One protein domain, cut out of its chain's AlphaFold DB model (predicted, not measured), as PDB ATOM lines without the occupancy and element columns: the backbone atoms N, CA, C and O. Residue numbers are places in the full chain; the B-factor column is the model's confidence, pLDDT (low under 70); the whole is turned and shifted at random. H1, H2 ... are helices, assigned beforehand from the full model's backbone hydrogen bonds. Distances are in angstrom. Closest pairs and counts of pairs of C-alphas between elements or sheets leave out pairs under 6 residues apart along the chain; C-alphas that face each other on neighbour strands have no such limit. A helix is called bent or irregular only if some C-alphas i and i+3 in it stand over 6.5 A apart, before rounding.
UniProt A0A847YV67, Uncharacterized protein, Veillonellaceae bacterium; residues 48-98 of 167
ATOM      1  N   LEU A  48     189.139 167.665 142.004       46.09
ATOM      2  CA  LEU A  48     188.385 167.096 143.139       46.09
ATOM      3  C   LEU A  48     188.767 165.652 143.516       46.09
ATOM      4  O   LEU A  48     188.162 165.079 144.422       46.09
ATOM      5  N   PHE A  49     189.789 165.061 142.888       47.78
ATOM      6  CA  PHE A  49     190.154 163.663 143.129       47.78
ATOM      7  C   PHE A  49     191.630 163.487 143.469       47.78
ATOM      8  O   PHE A  49     192.458 163.163 142.626       47.78
ATOM      9  N   THR A  50     191.939 163.608 144.756       53.06
ATOM     10  CA  THR A  50     193.261 163.346 145.350       53.06
ATOM     11  C   THR A  50     193.684 161.867 145.334       53.06
ATOM     12  O   THR A  50     194.740 161.520 145.850       53.06
ATOM     13  N   SER A  51     192.918 160.966 144.709       55.38
ATOM     14  CA  SER A  51     193.378 159.612 144.383       55.38
ATOM     15  C   SER A  51     192.693 159.078 143.122       55.38
ATOM     16  O   SER A  51     191.501 159.315 142.901       55.38
ATOM     17  N   ARG A  52     193.416 158.285 142.315       53.94
ATOM     18  CA  ARG A  52     192.872 157.589 141.125       53.94
ATOM     19  C   ARG A  52     191.602 156.778 141.435       53.94
ATOM     20  O   ARG A  52     190.742 156.631 140.570       53.94
ATOM     21  N   GLY A  53     191.463 156.278 142.667       55.09
ATOM     22  CA  GLY A  53     190.280 155.542 143.117       55.09
ATOM     23  C   GLY A  53     189.041 156.422 143.287       55.09
ATOM     24  O   GLY A  53     187.939 155.997 142.949       55.09
ATOM     25  N   ALA A  54     189.204 157.658 143.756       59.62
ATOM     26  CA  ALA A  54     188.083 158.563 143.974       59.62
ATOM     27  C   ALA A  54     187.509 159.091 142.641       59.62
ATOM     28  O   ALA A  54     186.290 159.108 142.479       59.62
ATOM     29  N   ALA A  55     188.362 159.389 141.649       61.44
ATOM     30  CA  ALA A  55     187.922 159.799 140.307       61.44
ATOM     31  C   ALA A  55     187.123 158.698 139.596       61.44
ATOM     32  O   ALA A  55     186.080 158.966 139.004       61.44
ATOM     33  N   ARG A  56     187.575 157.438 139.696       63.97
ATOM     34  CA  ARG A  56     186.858 156.289 139.121       63.97
ATOM     35  C   ARG A  56     185.480 156.093 139.743       63.97
ATOM     36  O   ARG A  56     184.532 155.836 139.013       63.97
ATOM     37  N   ARG A  57     185.354 156.236 141.067       66.81
ATOM     38  CA  ARG A  57     184.057 156.126 141.757       66.81
ATOM     39  C   ARG A  57     183.097 157.235 141.344       66.81
ATOM     40  O   ARG A  57     181.921 156.963 141.159       66.81
ATOM     41  N   TYR A  58     183.597 158.453 141.167       68.38
ATOM     42  CA  TYR A  58     182.779 159.561 140.686       68.38
ATOM     43  C   TYR A  58     182.332 159.375 139.241       68.38
ATOM     44  O   TYR A  58     181.156 159.546 138.959       68.38
ATOM     45  N   LEU A  59     183.229 158.964 138.342       71.31
ATOM     46  CA  LEU A  59     182.859 158.657 136.958       71.31
ATOM     47  C   LEU A  59     181.857 157.497 136.882       71.31
ATOM     48  O   LEU A  59     180.915 157.572 136.104       71.31
ATOM     49  N   ALA A  60     182.013 156.462 137.714       68.94
ATOM     50  CA  ALA A  60     181.044 155.373 137.809       68.94
ATOM     51  C   ALA A  60     179.686 155.856 138.341       68.94
ATOM     52  O   ALA A  60     178.662 155.522 137.761       68.94
ATOM     53  N   ALA A  61     179.667 156.678 139.395       71.50
ATOM     54  CA  ALA A  61     178.433 157.253 139.928       71.50
ATOM     55  C   ALA A  61     177.749 158.185 138.915       71.50
ATOM     56  O   ALA A  61     176.538 158.117 138.756       71.50
ATOM     57  N   MET A  62     178.514 159.008 138.193       71.62
ATOM     58  CA  MET A  62     177.998 159.882 137.136       71.62
ATOM     59  C   MET A  62     177.432 159.089 135.964       71.62
ATOM     60  O   MET A  62     176.359 159.428 135.487       71.62
ATOM     61  N   LYS A  63     178.112 158.017 135.542       70.69
ATOM     62  CA  LYS A  63     177.607 157.125 134.497       70.69
ATOM     63  C   LYS A  63     176.308 156.446 134.925       70.69
ATOM     64  O   LYS A  63     175.374 156.405 134.148       70.69
ATOM     65  N   VAL A  64     176.223 155.978 136.171       70.25
ATOM     66  CA  VAL A  64     174.974 155.427 136.716       70.25
ATOM     67  C   VAL A  64     173.865 156.480 136.716       70.25
ATOM     68  O   VAL A  64     172.747 156.154 136.347       70.25
ATOM     69  N   LEU A  65     174.157 157.730 137.091       66.50
ATOM     70  CA  LEU A  65     173.171 158.816 137.059       66.50
ATOM     71  C   LEU A  65     172.701 159.144 135.631       66.50
ATOM     72  O   LEU A  65     171.524 159.429 135.427       66.50
ATOM     73  N   GLU A  66     173.608 159.088 134.656       64.06
ATOM     74  CA  GLU A  66     173.310 159.288 133.235       64.06
ATOM     75  C   GLU A  66     172.480 158.125 132.671       64.06
ATOM     76  O   GLU A  66     171.447 158.362 132.055       64.06
ATOM     77  N   ASP A  67     172.845 156.880 132.998       62.53
ATOM     78  CA  ASP A  67     172.088 155.675 132.644       62.53
ATOM     79  C   ASP A  67     170.693 155.676 133.305       62.53
ATOM     80  O   ASP A  67     169.726 155.222 132.706       62.53
ATOM     81  N   THR A  68     170.536 156.214 134.523       62.94
ATOM     82  CA  THR A  68     169.211 156.344 135.164       62.94
ATOM     83  C   THR A  68     168.333 157.434 134.559       62.94
ATOM     84  O   THR A  68     167.135 157.417 134.810       62.94
ATOM     85  N   ALA A  69     168.905 158.366 133.795       66.12
ATOM     86  CA  ALA A  69     168.166 159.405 133.079       66.12
ATOM     87  C   ALA A  69     167.850 159.008 131.625       66.12
ATOM     88  O   ALA A  69     167.223 159.788 130.906       66.12
ATOM     89  N   ASP A  70     168.292 157.826 131.177       78.75
ATOM     90  CA  ASP A  70     167.914 157.266 129.882       78.75
ATOM     91  C   ASP A  70     166.435 156.829 129.927       78.75
ATOM     92  O   ASP A  70     166.086 155.924 130.698       78.75
ATOM     93  N   PRO A  71     165.555 157.404 129.083       79.06
ATOM     94  CA  PRO A  71     164.144 157.027 129.028       79.06
ATOM     95  C   PRO A  71     163.908 155.528 128.792       79.06
ATOM     96  O   PRO A  71     162.887 154.989 129.216       79.06
ATOM     97  N   GLN A  72     164.836 154.824 128.131       79.25
ATOM     98  CA  GLN A  72     164.732 153.374 127.937       79.25
ATOM     99  C   GLN A  72     164.954 152.596 129.239       79.25
ATOM    100  O   GLN A  72     164.340 151.543 129.444       79.25
ATOM    101  N   VAL A  73     165.815 153.103 130.126       80.81
ATOM    102  CA  VAL A  73     166.085 152.502 131.436       80.81
ATOM    103  C   VAL A  73     164.905 152.727 132.378       80.81
ATOM    104  O   VAL A  73     164.501 151.781 133.058       80.81
ATOM    105  N   GLU A  74     164.310 153.923 132.370       78.88
ATOM    106  CA  GLU A  74     163.076 154.208 133.117       78.88
ATOM    107  C   GLU A  74     161.913 153.330 132.633       78.88
ATOM    108  O   GLU A  74     161.336 152.592 133.428       78.88
ATOM    109  N   PHE A  75     161.653 153.284 131.321       83.06
ATOM    110  CA  PHE A  75     160.599 152.442 130.740       83.06
ATOM    111  C   PHE A  75     160.747 150.963 131.115       83.06
ATOM    112  O   PHE A  75     159.786 150.299 131.510       83.06
ATOM    113  N   LYS A  76     161.972 150.430 131.019       89.19
ATOM    114  CA  LYS A  76     162.261 149.051 131.421       89.19
ATOM    115  C   LYS A  76     161.975 148.835 132.907       89.19
ATOM    116  O   LYS A  76     161.425 147.795 133.265       89.19
ATOM    117  N   ARG A  77     162.369 149.779 133.764       86.81
ATOM    118  CA  ARG A  77     162.163 149.696 135.212       86.81
ATOM    119  C   ARG A  77     160.677 149.692 135.563       86.81
ATOM    120  O   ARG A  77     160.277 148.879 136.390       86.81
ATOM    121  N   ASP A  78     159.881 150.532 134.914       84.62
ATOM    122  CA  ASP A  78     158.441 150.619 135.161       84.62
ATOM    123  C   ASP A  78     157.724 149.321 134.771       84.62
ATOM    124  O   ASP A  78     156.956 148.769 135.559       84.62
ATOM    125  N   ILE A  79     158.037 148.768 133.593       91.06
ATOM    126  CA  ILE A  79     157.491 147.471 133.161       91.06
ATOM    127  C   ILE A  79     157.912 146.355 134.111       91.06
ATOM    128  O   ILE A  79     157.091 145.504 134.455       91.06
ATOM    129  N   GLN A  80     159.182 146.343 134.523       91.62
ATOM    130  CA  GLN A  80     159.687 145.324 135.433       91.62
ATOM    131  C   GLN A  80     158.963 145.388 136.780       91.62
ATOM    132  O   GLN A  80     158.573 144.343 137.282       91.62
ATOM    133  N   GLY A  81     158.712 146.589 137.312       90.38
ATOM    134  CA  GLY A  81     157.941 146.765 138.543       90.38
ATOM    135  C   GLY A  81     156.552 146.135 138.444       90.38
ATOM    136  O   GLY A  81     156.205 145.279 139.249       90.38
ATOM    137  N   VAL A  82     155.803 146.459 137.384       89.88
ATOM    138  CA  VAL A  82     154.465 145.878 137.165       89.88
ATOM    139  C   VAL A  82     154.528 144.356 136.990       89.88
ATOM    140  O   VAL A  82     153.677 143.632 137.506       89.88
ATOM    141  N   ALA A  83     155.527 143.842 136.267       90.06
ATOM    142  CA  ALA A  83     155.702 142.404 136.092       90.06
ATOM    143  C   ALA A  83     156.013 141.697 137.422       90.06
ATOM    144  O   ALA A  83     155.441 140.643 137.701       90.06
ATOM    145  N   ASP A  84     156.880 142.284 138.244       92.00
ATOM    146  CA  ASP A  84     157.263 141.752 139.551       92.00
ATOM    147  C   ASP A  84     156.072 141.753 140.523       92.00
ATOM    148  O   ASP A  84     155.902 140.792 141.280       92.00
ATOM    149  N   ASP A  85     155.197 142.759 140.453       90.94
ATOM    150  CA  ASP A  85     153.951 142.810 141.225       90.94
ATOM    151  C   ASP A  85     153.001 141.669 140.831       90.94
ATOM    152  O   ASP A  85     152.493 140.942 141.691       90.94
ATOM    153  N   VAL A  86     152.808 141.443 139.524       90.94
ATOM    154  CA  VAL A  86     151.994 140.324 139.016       90.94
ATOM    155  C   VAL A  86     152.582 138.983 139.457       90.94
ATOM    156  O   VAL A  86     151.849 138.108 139.924       90.94
ATOM    157  N   VAL A  87     153.901 138.808 139.348       90.00
ATOM    158  CA  VAL A  87     154.589 137.584 139.784       90.00
ATOM    159  C   VAL A  87     154.404 137.367 141.283       90.00
ATOM    160  O   VAL A  87     154.037 136.266 141.696       90.00
ATOM    161  N   SER A  88     154.602 138.406 142.093       91.62
ATOM    162  CA  SER A  88     154.459 138.339 143.549       91.62
ATOM    163  C   SER A  88     153.039 137.945 143.948       91.62
ATOM    164  O   SER A  88     152.859 137.016 144.739       91.62
ATOM    165  N   MET A  89     152.028 138.556 143.323       90.38
ATOM    166  CA  MET A  89     150.621 138.202 143.517       90.38
ATOM    167  C   MET A  89     150.352 136.727 143.178       90.38
ATOM    168  O   MET A  89     149.697 136.015 143.944       90.38
ATOM    169  N   LEU A  90     150.844 136.240 142.033       89.06
ATOM    170  CA  LEU A  90     150.635 134.852 141.606       89.06
ATOM    171  C   LEU A  90     151.316 133.850 142.547       89.06
ATOM    172  O   LEU A  90     150.714 132.832 142.890       89.06
ATOM    173  N   VAL A  91     152.540 134.143 143.000       88.25
ATOM    174  CA  VAL A  91     153.275 133.312 143.967       88.25
ATOM    175  C   VAL A  91     152.560 133.284 145.314       88.25
ATOM    176  O   VAL A  91     152.418 132.216 145.911       88.25
ATOM    177  N   GLU A  92     152.056 134.422 145.789       87.50
ATOM    178  CA  GLU A  92     151.298 134.479 147.037       87.50
ATOM    179  C   GLU A  92     150.006 133.653 146.951       87.50
ATOM    180  O   GLU A  92     149.698 132.882 147.864       87.50
ATOM    181  N   LYS A  93     149.273 133.749 145.834       83.69
ATOM    182  CA  LYS A  93     148.075 132.932 145.594       83.69
ATOM    183  C   LYS A  93     148.411 131.442 145.517       83.69
ATOM    184  O   LYS A  93     147.719 130.639 146.139       83.69
ATOM    185  N   ASN A  94     149.488 131.073 144.826       86.19
ATOM    186  CA  ASN A  94     149.961 129.690 144.759       86.19
ATOM    187  C   ASN A  94     150.331 129.149 146.151       86.19
ATOM    188  O   ASN A  94     149.940 128.044 146.511       86.19
ATOM    189  N   ARG A  95     150.992 129.954 146.989       83.19
ATOM    190  CA  ARG A  95     151.300 129.581 148.375       83.19
ATOM    191  C   ARG A  95     150.040 129.363 149.222       83.19
ATOM    192  O   ARG A  95     150.042 128.476 150.071       83.19
ATOM    193  N   LYS A  96     148.985 130.164 149.027       79.38
ATOM    194  CA  LYS A  96     147.721 130.064 149.787       79.38
ATOM    195  C   LYS A  96     146.834 128.898 149.333       79.38
ATOM    196  O   LYS A  96     146.199 128.272 150.175       79.38
ATOM    197  N   TYR A  97     146.783 128.618 148.031       73.12
ATOM    198  CA  TYR A  97     145.797 127.707 147.427       73.12
ATOM    199  C   TYR A  97     146.416 126.521 146.657       73.12
ATOM    200  O   TYR A  97     145.696 125.773 145.991       73.12
ATOM    201  N   GLY A  98     147.739 126.339 146.732       74.81
ATOM    202  CA  GLY A  98     148.500 125.332 145.983       74.81
ATOM    203  C   GLY A  98     148.631 125.648 144.487       74.81
ATOM    204  O   GLY A  98     148.168 126.688 144.010       74.81
TER     205      GLY A  98
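What this domain is: This is residues 48 to 98 of the 167 residues of an uncharacterized protein of Veillonellaceae bacterium (UniProt A0A847YV67). Two helices, H1 and the longer H2, meet near their ends at a tight corner and open into a wide V or L, with no core between them. A short unnamed lead-in, residues 48 to 51, lies at the far end of the H1 arm. The printed part has 51 residues with two named helices, H1 then H2, and no named strand, and its class is all helix. The whole is extended, with a radius of gyration of the C-alphas of 19.0 A and spans of 59 by 23 by 9 A.

How they stand to each other: Start with H1, residues 52 to 68, and go on through the tight link of two residues, Ala 69 and Asp 70, into H2, residues 71 to 97. Look at the corner: H1 and H2 are close but not clearly touching, with 2 pairs of C-alphas within 8 A. The closest C-alphas of the two are those of Thr 68 and Glu 74, 6.8 A apart. Their lines stand about perpendicular, at 76 degrees. Their centres are 29.3 A apart. Away from the corner, residues 78 to 98 stand free, of which 78 to 97 belong to H2, and so do residues 59 to 67 of H1. Along the backbones of H1 and H2, every O i to N i+4 pair is within hydrogen-bond range.

Where its parts are: Find C-alpha 52 at (192.872, 157.589, 141.125); from there H1 runs 24.4 A to C-alpha 68 at (169.211, 156.344, 135.164). Then find C-alpha 71 at (164.144, 157.027, 129.028), where H2 begins; it runs 39.2 A to C-alpha 97 at (145.797, 127.707, 147.427). Neither helix is bent.

The domain as a whole: The two C-alphas farthest apart are those of Thr 50 and Tyr 97, at 59.4 A. The printed part has no cut, and its one link between helices is tight. Read the B-factor column for the model's confidence: the mean pLDDT of the printed part is 75.7, and it is under 70 at residues 48 to 58, residue 60 and residues 65 to 69. The mean is 65 for H1 and 86 for H2.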